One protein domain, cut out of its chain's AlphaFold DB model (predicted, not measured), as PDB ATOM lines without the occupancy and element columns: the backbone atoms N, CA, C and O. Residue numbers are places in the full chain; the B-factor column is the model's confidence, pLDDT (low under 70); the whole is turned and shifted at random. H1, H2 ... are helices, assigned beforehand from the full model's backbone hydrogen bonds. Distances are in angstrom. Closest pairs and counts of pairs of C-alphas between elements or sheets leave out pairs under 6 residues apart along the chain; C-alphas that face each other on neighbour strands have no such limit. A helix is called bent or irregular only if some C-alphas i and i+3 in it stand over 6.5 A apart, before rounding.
ATOM      1  N   LYS A   9     225.780 250.217 276.830       64.38
ATOM      2  CA  LYS A   9     225.617 248.960 276.097       64.38
ATOM      3  C   LYS A   9     224.224 248.918 275.479       64.38
ATOM      4  O   LYS A   9     223.222 249.140 276.164       64.38
ATOM      5  N   ASN A  10     224.195 248.712 274.166       70.12
ATOM      6  CA  ASN A  10     223.096 249.157 273.314       70.12
ATOM      7  C   ASN A  10     221.844 248.278 273.454       70.12
ATOM      8  O   ASN A  10     220.743 248.687 273.086       70.12
ATOM      9  N   THR A  11     221.969 247.077 274.026       85.19
ATOM     10  CA  THR A  11     220.842 246.145 274.134       85.19
ATOM     11  C   THR A  11     220.318 246.011 275.568       85.19
ATOM     12  O   THR A  11     221.057 246.041 276.553       85.19
ATOM     13  N   ALA A  12     218.996 245.846 275.713       82.81
ATOM     14  CA  ALA A  12     218.367 245.565 277.010       82.81
ATOM     15  C   ALA A  12     218.925 244.282 277.658       82.81
ATOM     16  O   ALA A  12     219.079 244.211 278.875       82.81
ATOM     17  N   LYS A  13     219.295 243.303 276.825       84.25
ATOM     18  CA  LYS A  13     219.915 242.041 277.230       84.25
ATOM     19  C   LYS A  13     221.298 242.238 277.841       84.25
ATOM     20  O   LYS A  13     221.568 241.663 278.888       84.25
ATOM     21  N   GLU A  14     222.153 243.066 277.243       87.06
ATOM     22  CA  GLU A  14     223.464 243.374 277.825       87.06
ATOM     23  C   GLU A  14     223.317 244.095 279.160       87.06
ATOM     24  O   GLU A  14     223.951 243.701 280.134       87.06
ATOM     25  N   ARG A  15     222.443 245.106 279.248       85.19
ATOM     26  CA  ARG A  15     222.178 245.795 280.522       85.19
ATOM     27  C   ARG A  15     221.734 244.813 281.605       85.19
ATOM     28  O   ARG A  15     222.283 244.838 282.702       85.19
ATOM     29  N   TRP A  16     220.819 243.901 281.274       87.19
ATOM     30  CA  TRP A  16     220.389 242.841 282.184       87.19
ATOM     31  C   TRP A  16     221.533 241.880 282.553       87.19
ATOM     32  O   TRP A  16     221.688 241.548 283.728       87.19
ATOM     33  N   PHE A  17     222.367 241.475 281.591       90.25
ATOM     34  CA  PHE A  17     223.541 240.631 281.840       90.25
ATOM     35  C   PHE A  17     224.499 241.284 282.836       90.25
ATOM     36  O   PHE A  17     224.905 240.624 283.785       90.25
ATOM     37  N   PHE A  18     224.821 242.572 282.669       87.25
ATOM     38  CA  PHE A  18     225.731 243.279 283.576       87.25
ATOM     39  C   PHE A  18     225.164 243.393 284.992       87.25
ATOM     40  O   PHE A  18     225.884 243.134 285.953       87.25
ATOM     41  N   THR A  19     223.865 243.666 285.134       86.00
ATOM     42  CA  THR A  19     223.202 243.670 286.449       86.00
ATOM     43  C   THR A  19     223.282 242.306 287.141       86.00
ATOM     44  O   THR A  19     223.416 242.230 288.361       86.00
ATOM     45  N   ASN A  20     223.232 241.216 286.371       87.19
ATOM     46  CA  ASN A  20     223.207 239.844 286.885       87.19
ATOM     47  C   ASN A  20     224.557 239.111 286.726       87.19
ATOM     48  O   ASN A  20     224.634 237.898 286.945       87.19
ATOM     49  N   GLN A  21     225.633 239.826 286.379       92.06
ATOM     50  CA  GLN A  21     226.887 239.246 285.883       92.06
ATOM     51  C   GLN A  21     227.503 238.256 286.872       92.06
ATOM     52  O   GLN A  21     227.877 237.150 286.494       92.06
ATOM     53  N   HIS A  22     227.559 238.605 288.156       87.44
ATOM     54  CA  HIS A  22     228.152 237.739 289.179       87.44
ATOM     55  C   HIS A  22     227.404 236.409 289.355       87.44
ATOM     56  O   HIS A  22     228.025 235.384 289.638       87.44
ATOM     57  N   ILE A  23     226.077 236.412 289.189       85.00
ATOM     58  CA  ILE A  23     225.247 235.203 289.296       85.00
ATOM     59  C   ILE A  23     225.433 234.350 288.045       85.00
ATOM     60  O   ILE A  23     225.646 233.145 288.155       85.00
ATOM     61  N   ILE A  24     225.414 234.981 286.870       89.38
ATOM     62  CA  ILE A  24     225.596 234.297 285.589       89.38
ATOM     63  C   ILE A  24     226.981 233.648 285.519       89.38
ATOM     64  O   ILE A  24     227.074 232.479 285.158       89.38
ATOM     65  N   LEU A  25     228.040 234.355 285.921       90.19
ATOM     66  CA  LEU A  25     229.401 233.811 285.975       90.19
ATOM     67  C   LEU A  25     229.532 232.679 287.004       90.19
ATOM     68  O   LEU A  25     230.170 231.667 286.723       90.19
ATOM     69  N   GLY A  26     228.900 232.811 288.176       86.88
ATOM     70  CA  GLY A  26     228.885 231.748 289.186       86.88
ATOM     71  C   GLY A  26     228.200 230.477 288.682       86.88
ATOM     72  O   GLY A  26     228.751 229.386 288.805       86.88
ATOM     73  N   LEU A  27     227.034 230.622 288.051       84.75
ATOM     74  CA  LEU A  27     226.309 229.511 287.434       84.75
ATOM     75  C   LEU A  27     227.080 228.908 286.256       84.75
ATOM     76  O   LEU A  27     227.139 227.692 286.137       84.75
ATOM     77  N   ALA A  28     227.704 229.736 285.419       90.69
ATOM     78  CA  ALA A  28     228.551 229.293 284.314       90.69
ATOM     79  C   ALA A  28     229.712 228.414 284.798       90.69
ATOM     80  O   ALA A  28     229.958 227.359 284.212       90.69
ATOM     81  N   LYS A  29     230.357 228.799 285.909       89.19
ATOM     82  CA  LYS A  29     231.419 228.010 286.547       89.19
ATOM     83  C   LYS A  29     230.898 226.674 287.081       89.19
ATOM     84  O   LYS A  29     231.506 225.647 286.813       89.19
ATOM     85  N   VAL A  30     229.776 226.677 287.806       85.44
ATOM     86  CA  VAL A  30     229.191 225.454 288.399       85.44
ATOM     87  C   VAL A  30     228.670 224.487 287.332       85.44
ATOM     88  O   VAL A  30     228.737 223.277 287.512       85.44
ATOM     89  N   LEU A  31     228.139 225.009 286.227       82.88
ATOM     90  CA  LEU A  31     227.558 224.208 285.148       82.88
ATOM     91  C   LEU A  31     228.572 223.826 284.057       82.88
ATOM     92  O   LEU A  31     228.183 223.136 283.118       82.88
ATOM     93  N   GLU A  32     229.824 224.292 284.143       89.31
ATOM     94  CA  GLU A  32     230.855 224.143 283.100       89.31
ATOM     95  C   GLU A  32     230.369 224.607 281.706       89.31
ATOM     96  O   GLU A  32     230.595 223.955 280.683       89.31
ATOM     97  N   ARG A  33     229.650 225.737 281.640       91.19
ATOM     98  CA  ARG A  33     229.096 226.289 280.386       91.19
ATOM     99  C   ARG A  33     229.539 227.733 280.159       91.19
ATOM    100  O   ARG A  33     229.745 228.462 281.127       91.19
ATOM    101  N   PRO A  34     229.639 228.195 278.896       94.31
ATOM    102  CA  PRO A  34     230.003 229.576 278.619       94.31
ATOM    103  C   PRO A  34     228.942 230.536 279.183       94.31
ATOM    104  O   PRO A  34     227.739 230.280 279.039       94.31
ATOM    105  N   PRO A  35     229.352 231.669 279.781       91.06
ATOM    106  CA  PRO A  35     228.436 232.598 280.442       91.06
ATOM    107  C   PRO A  35     227.400 233.198 279.491       91.06
ATOM    108  O   PRO A  35     226.283 233.481 279.913       91.06
ATOM    109  N   ASN A  36     227.721 233.300 278.199       90.69
ATOM    110  CA  ASN A  36     226.779 233.737 277.169       90.69
ATOM    111  C   ASN A  36     225.599 232.762 277.033       90.69
ATOM    112  O   ASN A  36     224.455 233.192 276.979       90.69
ATOM    113  N   ALA A  37     225.843 231.448 277.064       89.56
ATOM    114  CA  ALA A  37     224.771 230.457 276.972       89.56
ATOM    115  C   ALA A  37     223.880 230.462 278.224       89.56
ATOM    116  O   ALA A  37     222.658 230.365 278.120       89.56
ATOM    117  N   VAL A  38     224.485 230.618 279.405       91.19
ATOM    118  CA  VAL A  38     223.753 230.715 280.679       91.19
ATOM    119  C   VAL A  38     222.931 232.004 280.738       91.19
ATOM    120  O   VAL A  38     221.765 231.969 281.123       91.19
ATOM    121  N   SER A  39     223.505 233.126 280.301       92.38
ATOM    122  CA  SER A  39     222.811 234.407 280.160       92.38
ATOM    123  C   SER A  39     221.607 234.295 279.235       92.38
ATOM    124  O   SER A  39     220.510 234.703 279.601       92.38
ATOM    125  N   ASP A  40     221.794 233.721 278.049       90.06
ATOM    126  CA  ASP A  40     220.748 233.586 277.038       90.06
ATOM    127  C   ASP A  40     219.610 232.713 277.539       90.06
ATOM    128  O   ASP A  40     218.440 233.071 277.402       90.06
ATOM    129  N   PHE A  41     219.958 231.606 278.188       87.62
ATOM    130  CA  PHE A  41     219.003 230.734 278.844       87.62
ATOM    131  C   PHE A  41     218.208 231.468 279.930       87.62
ATOM    132  O   PHE A  41     216.978 231.434 279.910       87.62
ATOM    133  N   LEU A  42     218.883 232.149 280.862       87.19
ATOM    134  CA  LEU A  42     218.217 232.847 281.961       87.19
ATOM    135  C   LEU A  42     217.361 234.007 281.448       87.19
ATOM    136  O   LEU A  42     216.238 234.170 281.909       87.19
ATOM    137  N   TYR A  43     217.839 234.752 280.453       85.69
ATOM    138  CA  TYR A  43     217.096 235.831 279.804       85.69
ATOM    139  C   TYR A  43     215.844 235.310 279.075       85.69
ATOM    140  O   TYR A  43     214.772 235.910 279.150       85.69
ATOM    141  N   LEU A  44     215.934 234.158 278.399       83.50
ATOM    142  CA  LEU A  44     214.774 233.488 277.797       83.50
ATOM    143  C   LEU A  44     213.797 232.966 278.859       83.50
ATOM    144  O   LEU A  44     212.577 233.021 278.665       83.50
ATOM    145  N   LEU A  45     214.326 232.472 279.978       77.81
ATOM    146  CA  LEU A  45     213.540 231.981 281.101       77.81
ATOM    147  C   LEU A  45     212.752 233.122 281.758       77.81
ATOM    148  O   LEU A  45     211.545 232.968 281.950       77.81
ATOM    149  N   THR A  46     213.384 234.270 282.018       73.56
ATOM    150  CA  THR A  46     212.750 235.447 282.636       73.56
ATOM    151  C   THR A  46     211.740 236.140 281.730       73.56
ATOM    152  O   THR A  46     210.651 236.475 282.196       73.56
ATOM    153  N   LEU A  47     212.055 236.342 280.447       65.69
ATOM    154  CA  LEU A  47     211.242 237.201 279.575       65.69
ATOM    155  C   LEU A  47     210.250 236.461 278.678       65.69
ATOM    156  O   LEU A  47     209.161 236.980 278.439       65.69
ATOM    157  N   GLN A  48     210.592 235.283 278.150       58.47
ATOM    158  CA  GLN A  48     209.761 234.636 277.122       58.47
ATOM    159  C   GLN A  48     208.926 233.470 277.645       58.47
ATOM    160  O   GLN A  48     207.832 233.232 277.133       58.47
ATOM    161  N   ASN A  49     209.393 232.768 278.680       58.38
ATOM    162  CA  ASN A  49     208.770 231.516 279.100       58.38
ATOM    163  C   ASN A  49     208.183 231.529 280.504       58.38
ATOM    164  O   ASN A  49     207.473 230.584 280.834       58.38
ATOM    165  N   PHE A  50     208.385 232.566 281.322       60.31
ATOM    166  CA  PHE A  50     207.887 232.528 282.699       60.31
ATOM    167  C   PHE A  50     206.362 232.357 282.763       60.31
ATOM    168  O   PHE A  50     205.864 231.511 283.494       60.31
ATOM    169  N   SER A  51     205.602 233.030 281.895       54.22
ATOM    170  CA  SER A  51     204.146 232.837 281.809       54.22
ATOM    171  C   SER A  51     203.728 231.420 281.378       54.22
ATOM    172  O   SER A  51     202.657 230.961 281.772       54.22
ATOM    173  N   GLN A  52     204.565 230.715 280.609       60.59
ATOM    174  CA  GLN A  52     204.345 229.328 280.174       60.59
ATOM    175  C   GLN A  52     204.843 228.297 281.198       60.59
ATOM    176  O   GLN A  52     204.282 227.213 281.305       60.59
ATOM    177  N   ILE A  53     205.886 228.621 281.964       57.69
ATOM    178  CA  ILE A  53     206.364 227.827 283.105       57.69
ATOM    179  C   ILE A  53     205.311 227.870 284.223       57.69
ATOM    180  O   ILE A  53     205.009 226.844 284.825       57.69
ATOM    181  N   MET A  54     204.691 229.035 284.427       53.34
ATOM    182  CA  MET A  54     203.642 229.289 285.423       53.34
ATOM    183  C   MET A  54     202.252 228.792 285.005       53.34
ATOM    184  O   MET A  54     201.367 228.659 285.849       53.34
ATOM    185  N   LYS A  55     202.037 228.545 283.709       54.78
ATOM    186  CA  LYS A  55     200.838 227.890 283.178       54.78
ATOM    187  C   LYS A  55     201.178 226.432 282.872       54.78
ATOM    188  O   LYS A  55     201.572 226.138 281.742       54.78
ATOM    189  N   PRO A  56     201.044 225.501 283.833       56.31
ATOM    190  CA  PRO A  56     201.134 224.087 283.498       56.31
ATOM    191  C   PRO A  56     200.136 223.784 282.374       56.31
ATOM    192  O   PRO A  56     199.030 224.332 282.349       56.31
ATOM    193  N   VAL A  57     200.534 222.931 281.428       58.88
ATOM    194  CA  VAL A  57     199.605 222.379 280.440       58.88
ATOM    195  C   VAL A  57     198.610 221.551 281.239       58.88
ATOM    196  O   VAL A  57     198.920 220.446 281.678       58.88
ATOM    197  N   MET A  58     197.460 222.146 281.540       55.66
ATOM    198  CA  MET A  58     196.403 221.471 282.270       55.66
ATOM    199  C   MET A  58     195.912 220.305 281.406       55.66
ATOM    200  O   MET A  58     195.685 220.510 280.208       55.66
ATOM    201  N   PRO A  59     195.733 219.100 281.972       57.31
ATOM    202  CA  PRO A  59     195.076 218.024 281.251       57.31
ATOM    203  C   PRO A  59     193.683 218.488 280.785       57.31
ATOM    204  O   PRO A  59     193.011 219.243 281.503       57.31
ATOM    205  N   PRO A  60     193.256 218.084 279.576       52.53
ATOM    206  CA  PRO A  60     191.964 218.474 279.024       52.53
ATOM    207  C   PRO A  60     190.853 217.933 279.934       52.53
ATOM    208  O   PRO A  60     190.630 216.732 279.995       52.53
ATOM    209  N   GLY A  61     190.197 218.812 280.694       52.47
ATOM    210  CA  GLY A  61     189.119 218.421 281.616       52.47
ATOM    211  C   GLY A  61     188.843 219.406 282.752       52.47
ATOM    212  O   GLY A  61     187.724 219.481 283.246       52.47
ATOM    213  N   ASN A  62     189.812 220.244 283.131       46.84
ATOM    214  CA  ASN A  62     189.591 221.266 284.159       46.84
ATOM    215  C   ASN A  62     189.230 222.614 283.519       46.84
ATOM    216  O   ASN A  62     190.092 223.420 283.177       46.84
ATOM    217  N   HIS A  63     187.930 222.878 283.385       42.56
ATOM    218  CA  HIS A  63     187.358 224.074 282.744       42.56
ATOM    219  C   HIS A  63     187.513 225.393 283.534       42.56
ATOM    220  O   HIS A  63     186.890 226.401 283.190       42.56
ATOM    221  N   CYS A  64     188.347 225.439 284.576       41.00
ATOM    222  CA  CYS A  64     188.676 226.701 285.234       41.00
ATOM    223  C   CYS A  64     189.609 227.526 284.332       41.00
ATOM    224  O   CYS A  64     190.822 227.357 284.340       41.00
ATOM    225  N   LYS A  65     189.020 228.454 283.565       45.12
ATOM    226  CA  LYS A  65     189.707 229.428 282.690       45.12
ATOM    227  C   LYS A  65     190.522 230.494 283.435       45.12
ATOM    228  O   LYS A  65     191.109 231.368 282.801       45.12
ATOM    229  N   VAL A  66     190.558 230.465 284.766       41.84
ATOM    230  CA  VAL A  66     191.493 231.300 285.521       41.84
ATOM    231  C   VAL A  66     192.840 230.587 285.456       41.84
ATOM    232  O   VAL A  66     192.868 229.407 285.799       41.84
ATOM    233  N   PRO A  67     193.941 231.235 285.027       42.00
ATOM    234  CA  PRO A  67     195.269 230.671 285.201       42.00
ATOM    235  C   PRO A  67     195.446 230.459 286.701       42.00
ATOM    236  O   PRO A  67     195.724 231.403 287.439       42.00
ATOM    237  N   LEU A  68     195.187 229.240 287.167       43.03
ATOM    238  CA  LEU A  68     195.560 228.796 288.492       43.03
ATOM    239  C   LEU A  68     197.074 228.680 288.426       43.03
ATOM    240  O   LEU A  68     197.635 227.620 288.166       43.03
ATOM    241  N   VAL A  69     197.721 229.834 288.569       51.25
ATOM    242  CA  VAL A  69     199.083 229.903 289.058       51.25
ATOM    243  C   VAL A  69     199.067 229.005 290.286       51.25
ATOM    244  O   VAL A  69     198.221 229.206 291.165       51.25
ATOM    245  N   PHE A  70     199.895 227.958 290.303       57.09
ATOM    246  CA  PHE A  70     200.073 227.166 291.518       57.09
ATOM    247  C   PHE A  70     200.235 228.163 292.680       57.09
ATOM    248  O   PHE A  70     200.889 229.192 292.484       57.09
ATOM    249  N   PRO A  71     199.606 227.937 293.847       56.47
ATOM    250  CA  PRO A  71     199.480 228.958 294.893       56.47
ATOM    251  C   PRO A  71     200.822 229.586 295.294       56.47
ATOM    252  O   PRO A  71     200.860 230.746 295.691       56.47
ATOM    253  N   ASN A  72     201.919 228.865 295.064       69.81
ATOM    254  CA  ASN A  72     203.258 229.291 295.425       69.81
ATOM    255  C   ASN A  72     204.034 229.909 294.261       69.81
ATOM    256  O   ASN A  72     205.068 230.511 294.495       69.81
ATOM    257  N   SER A  73     203.580 229.850 293.006       67.12
ATOM    258  CA  SER A  73     204.459 230.242 291.898       67.12
ATOM    259  C   SER A  73     204.694 231.746 291.803       67.12
ATOM    260  O   SER A  73     205.750 232.175 291.349       67.12
ATOM    261  N   CYS A  74     203.728 232.569 292.228       69.81
ATOM    262  CA  CYS A  74     203.961 234.009 292.363       69.81
ATOM    263  C   CYS A  74     204.978 234.290 293.472       69.81
ATOM    264  O   CYS A  74     205.820 235.167 293.312       69.81
ATOM    265  N   GLU A  75     204.917 233.548 294.580       78.06
ATOM    266  CA  GLU A  75     205.889 233.668 295.667       78.06
ATOM    267  C   GLU A  75     207.267 233.167 295.237       78.06
ATOM    268  O   GLU A  75     208.257 233.845 295.479       78.06
ATOM    269  N   ASP A  76     207.334 232.050 294.518       76.06
ATOM    270  CA  ASP A  76     208.552 231.482 293.950       76.06
ATOM    271  C   ASP A  76     209.186 232.437 292.931       76.06
ATOM    272  O   ASP A  76     210.395 232.660 292.957       76.06
ATOM    273  N   TYR A  77     208.373 233.084 292.088       76.31
ATOM    274  CA  TYR A  77     208.845 234.140 291.192       76.31
ATOM    275  C   TYR A  77     209.400 235.328 291.972       76.31
ATOM    276  O   TYR A  77     210.502 235.775 291.686       76.31
ATOM    277  N   MET A  78     208.677 235.812 292.982       80.50
ATOM    278  CA  MET A  78     209.109 236.942 293.811       80.50
ATOM    279  C   MET A  78     210.296 236.596 294.729       80.50
ATOM    280  O   MET A  78     210.979 237.498 295.218       80.50
ATOM    281  N   ARG A  79     210.553 235.305 294.979       83.06
ATOM    282  CA  ARG A  79     211.752 234.794 295.662       83.06
ATOM    283  C   ARG A  79     212.959 234.757 294.730       83.06
ATOM    284  O   ARG A  79     214.060 235.069 295.175       83.06
ATOM    285  N   LEU A  80     212.756 234.395 293.463       81.75
ATOM    286  CA  LEU A  80     213.816 234.301 292.456       81.75
ATOM    287  C   LEU A  80     214.170 235.645 291.827       81.75
ATOM    288  O   LEU A  80     215.347 235.918 291.606       81.75
ATOM    289  N   PHE A  81     213.171 236.474 291.550       82.19
ATOM    290  CA  PHE A  81     213.307 237.721 290.814       82.19
ATOM    291  C   PHE A  81     212.824 238.907 291.644       82.19
ATOM    292  O   PHE A  81     211.906 238.814 292.462       82.19
ATOM    293  N   ASP A  82     213.480 240.048 291.473       82.19
ATOM    294  CA  ASP A  82     212.995 241.311 292.003       82.19
ATOM    295  C   ASP A  82     211.853 241.868 291.131       82.19
ATOM    296  O   ASP A  82     211.463 241.302 290.108       82.19
ATOM    297  N   THR A  83     211.291 243.002 291.547       77.31
ATOM    298  CA  THR A  83     210.220 243.679 290.802       77.31
ATOM    299  C   THR A  83     210.672 244.212 289.439       77.31
ATOM    300  O   THR A  83     209.821 244.570 288.629       77.31
ATOM    301  N   GLN A  84     211.981 244.250 289.181       72.81
ATOM    302  CA  GLN A  84     212.599 244.676 287.928       72.81
ATOM    303  C   GLN A  84     212.996 243.482 287.036       72.81
ATOM    304  O   GLN A  84     213.499 243.682 285.933       72.81
ATOM    305  N   GLY A  85     212.765 242.239 287.482       73.31
ATOM    306  CA  GLY A  85     213.144 241.025 286.753       73.31
ATOM    307  C   GLY A  85     214.631 240.653 286.857       73.31
ATOM    308  O   GLY A  85     215.109 239.823 286.078       73.31
ATOM    309  N   ASN A  86     215.378 241.240 287.795       79.38
ATOM    310  CA  ASN A  86     216.735 240.806 288.129       79.38
ATOM    311  C   ASN A  86     216.690 239.630 289.101       79.38
ATOM    312  O   ASN A  86     215.777 239.526 289.918       79.38
ATOM    313  N   ILE A  87     217.692 238.759 289.044       81.56
ATOM    314  CA  ILE A  87     217.795 237.613 289.943       81.56
ATOM    315  C   ILE A  87     218.141 238.135 291.342       81.56
ATOM    316  O   ILE A  87     219.149 238.820 291.537       81.56
ATOM    317  N   ARG A  88     217.303 237.821 292.333       81.44
ATOM    318  CA  ARG A  88     217.564 238.170 293.732       81.44
ATOM    319  C   ARG A  88     218.820 237.460 294.225       81.44
ATOM    320  O   ARG A  88     219.156 236.364 293.787       81.44
ATOM    321  N   SER A  89     219.508 238.116 295.156       71.38
ATOM    322  CA  SER A  89     220.777 237.670 295.731       71.38
ATOM    323  C   SER A  89     220.843 236.155 295.983       71.38
ATOM    324  O   SER A  89     220.030 235.584 296.710       71.38
ATOM    325  N   ARG A  90     221.880 235.529 295.418       56.06
ATOM    326  CA  ARG A  90     222.267 234.112 295.566       56.06
ATOM    327  C   ARG A  90     222.579 233.671 297.001       56.06
ATOM    328  O   ARG A  90     222.777 232.485 297.236       56.06
ATOM    329  N   PHE A  91     222.665 234.607 297.947       58.44
ATOM    330  CA  PHE A  91     223.022 234.302 299.333       58.44
ATOM    331  C   PHE A  91     221.860 233.715 300.143       58.44
ATOM    332  O   PHE A  91     222.106 233.109 301.183       58.44
ATOM    333  N   SER A  92     220.610 233.820 299.674       66.69
ATOM    334  CA  SER A  92     219.538 232.997 300.238       66.69
ATOM    335  C   SER A  92     219.608 231.601 299.626       66.69
ATOM    336  O   SER A  92     219.318 231.427 298.444       66.69
ATOM    337  N   HIS A  93     219.974 230.610 300.437       70.94
ATOM    338  CA  HIS A  93     220.021 229.194 300.051       70.94
ATOM    339  C   HIS A  93     218.755 228.749 299.289       70.94
ATOM    340  O   HIS A  93     218.838 228.057 298.273       70.94
ATOM    341  N   ASP A  94     217.595 229.248 299.718       72.19
ATOM    342  CA  ASP A  94     216.292 228.937 299.133       72.19
ATOM    343  C   ASP A  94     216.135 229.418 297.686       72.19
ATOM    344  O   ASP A  94     215.569 228.696 296.865       72.19
ATOM    345  N   SER A  95     216.646 230.606 297.336       75.50
ATOM    346  CA  SER A  95     216.502 231.150 295.978       75.50
ATOM    347  C   SER A  95     217.371 230.388 294.979       75.50
ATOM    348  O   SER A  95     216.911 230.065 293.885       75.50
ATOM    349  N   LEU A  96     218.595 230.017 295.366       77.50
ATOM    350  CA  LEU A  96     219.484 229.223 294.518       77.50
ATOM    351  C   LEU A  96     218.936 227.807 294.299       77.50
ATOM    352  O   LEU A  96     218.903 227.328 293.166       77.50
ATOM    353  N   MET A  97     218.465 227.150 295.364       78.12
ATOM    354  CA  MET A  97     217.853 225.820 295.275       78.12
ATOM    355  C   MET A  97     216.599 225.828 294.402       78.12
ATOM    356  O   MET A  97     216.402 224.932 293.576       78.12
ATOM    357  N   LEU A  98     215.761 226.853 294.548       80.50
ATOM    358  CA  LEU A  98     214.568 227.030 293.732       80.50
ATOM    359  C   LEU A  98     214.932 227.274 292.260       80.50
ATOM    360  O   LEU A  98     214.328 226.661 291.380       80.50
ATOM    361  N   LEU A  99     215.969 228.075 291.986       80.38
ATOM    362  CA  LEU A  99     216.459 228.326 290.628       80.38
ATOM    363  C   LEU A  99     216.966 227.033 289.985       80.38
ATOM    364  O   LEU A  99     216.551 226.695 288.878       80.38
ATOM    365  N   MET A 100     217.798 226.275 290.702       78.56
ATOM    366  CA  MET A 100     218.323 224.986 290.242       78.56
ATOM    367  C   MET A 100     217.201 223.987 289.950       78.56
ATOM    368  O   MET A 100     217.226 223.326 288.912       78.56
ATOM    369  N   ARG A 101     216.172 223.911 290.804       74.69
ATOM    370  CA  ARG A 101     214.995 223.057 290.566       74.69
ATOM    371  C   ARG A 101     214.202 223.488 289.336       74.69
ATOM    372  O   ARG A 101     213.813 222.631 288.547       74.69
ATOM    373  N   VAL A 102     213.978 224.790 289.145       75.12
ATOM    374  CA  VAL A 102     213.295 225.321 287.951       75.12
ATOM    375  C   VAL A 102     214.100 225.008 286.689       75.12
ATOM    376  O   VAL A 102     213.525 224.545 285.702       75.12
ATOM    377  N   MET A 103     215.427 225.167 286.731       72.56
ATOM    378  CA  MET A 103     216.322 224.793 285.632       72.56
ATOM    379  C   MET A 103     216.242 223.296 285.324       72.56
ATOM    380  O   MET A 103     216.035 222.918 284.174       72.56
ATOM    381  N   GLN A 104     216.327 222.437 286.341       73.81
ATOM    382  CA  GLN A 104     216.214 220.985 286.182       73.81
ATOM    383  C   GLN A 104     214.846 220.567 285.633       73.81
ATOM    384  O   GLN A 104     214.780 219.717 284.747       73.81
ATOM    385  N   ALA A 105     213.754 221.161 286.119       71.75
ATOM    386  CA  ALA A 105     212.406 220.885 285.628       71.75
ATOM    387  C   ALA A 105     212.246 221.292 284.158       71.75
ATOM    388  O   ALA A 105     211.639 220.560 283.376       71.75
ATOM    389  N   TRP A 106     212.817 222.433 283.770       66.94
ATOM    390  CA  TRP A 106     212.770 222.910 282.393       66.94
ATOM    391  C   TRP A 106     213.612 222.042 281.453       66.94
ATOM    392  O   TRP A 106     213.121 221.629 280.405       66.94
ATOM    393  N   LEU A 107     214.832 221.681 281.864       66.50
ATOM    394  CA  LEU A 107     215.703 220.768 281.118       66.50
ATOM    395  C   LEU A 107     215.074 219.373 280.975       66.50
ATOM    396  O   LEU A 107     215.109 218.790 279.894       66.50
ATOM    397  N   ARG A 108     214.409 218.868 282.024       70.12
ATOM    398  CA  ARG A 108     213.641 217.611 281.976       70.12
ATOM    399  C   ARG A 108     212.446 217.680 281.035       70.12
ATOM    400  O   ARG A 108     212.108 216.674 280.425       70.12
ATOM    401  N   LYS A 109     211.820 218.849 280.871       57.81
ATOM    402  CA  LYS A 109     210.652 219.023 279.996       57.81
ATOM    403  C   LYS A 109     210.973 218.768 278.519       57.81
ATOM    404  O   LYS A 109     210.038 218.512 277.771       57.81
ATOM    405  N   GLY A 110     212.247 218.777 278.107       49.44
ATOM    406  CA  GLY A 110     212.685 218.324 276.777       49.44
ATOM    407  C   GLY A 110     212.550 216.810 276.549       49.44
ATOM    408  O   GLY A 110     212.431 216.377 275.407       49.44
ATOM    409  N   ALA A 111     212.485 216.010 277.619       44.78
ATOM    410  CA  ALA A 111     212.122 214.598 277.583       44.78
ATOM    411  C   ALA A 111     210.624 214.479 277.903       44.78
ATOM    412  O   ALA A 111     210.204 214.387 279.056       44.78
ATOM    413  N   HIS A 112     209.777 214.587 276.880       43.56
ATOM    414  CA  HIS A 112     208.329 214.500 277.042       43.56
ATOM    415  C   HIS A 112     207.897 213.096 277.493       43.56
ATOM    416  O   HIS A 112     207.674 212.217 276.669       43.56
ATOM    417  N   SER A 113     207.763 212.884 278.800       39.94
ATOM    418  CA  SER A 113     206.676 212.118 279.433       39.94
ATOM    419  C   SER A 113     206.919 212.019 280.945       39.94
ATOM    420  O   SER A 113     208.010 211.701 281.398       39.94
TER     421      SER A 113
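This is residues 9 to 113 of the 446 residues of the protein "uncharacterized protein LOC108081858" of Drosophila kikkawai (UniProt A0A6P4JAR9). The longest helix, H3, has a kink and runs from a corner of short helices at its first end, where H2 crosses it about squarely and H1 comes close to both, towards a loop that sticks out at residues 59 to 66. A second pair, H4 and H5, meets at a steep angle and makes the other part of the body, with H5 near H3 and H4 apart from it; residues 107 to 113 stand free as a tail. The printed part has 105 residues with five named helices, in the order H1, H2, H3, H4, H5, and no named strand: the class is all helix. It is compact, with a radius of gyration of the C-alphas of 15.0 A, and the C-alphas span 46 by 31 by 30 A.

H3, residues 35 to 53, measures 22.7 A from first to last C-alpha, beginning at C-alpha 35 at (228.436, 232.598, 280.442). H3 has a kink of 52 degrees near residue 47 and is irregular, C-alphas 48 and 51 being 7.5 A apart. Before it come H1, residues 12 to 19, 10.8 A, beginning at C-alpha 12 at (218.367, 245.565, 277.010), and H2, residues 21 to 31, 15.1 A. After it come H4, residues 73 to 80, 10.2 A, and H5, residues 93 to 108, 22.4 A, ending at C-alpha 108 at (213.641, 217.611, 281.976).

H3 touches H2 with residues 35 to 39 alone, about perpendicular at 83 degrees; their closest C-alphas, of Ala 28 and Pro 35, are 5.1 A apart. H1 is close to H3 but not clearly touching, at a steep tilt of 67 degrees, opposite ways; the closest C-alphas, of Phe 17 and Ser 39, are 6.5 A apart. H1 is also close to H2 but not clearly touching, with the closest C-alphas, of Phe 17 and Ile 24, 7.6 A apart. H3 and H5 are near each other, with 9 pairs of C-alphas within 10 A. H5 touches H4 with residues 95 to 99 alone, at a steep tilt of 62 degrees, opposite ways; the closest C-alphas, of Leu 80 and Ser 95, are 5.4 A apart. H3 and H4 are apart, and H1 and H2 are each apart from H4 and H5. Every O i to N i+4 pair is within hydrogen-bond range in H1, H2, H4 and H5, and 11 of 15 are in H3.

The C-alphas of Lys 9 and Gly 61, the two farthest apart, are 47.9 A apart. Without residues 59 to 66 and 107 to 113 the body spans 37 by 29 by 22 A. The printed part has no cut; the links from H3 to H4, 19 residues, and from H4 to H5, 12 residues, are long. The mean pLDDT of the printed part is 72.2, and 39 residues are under 70, among them residues 47 to 74 and 109 to 113.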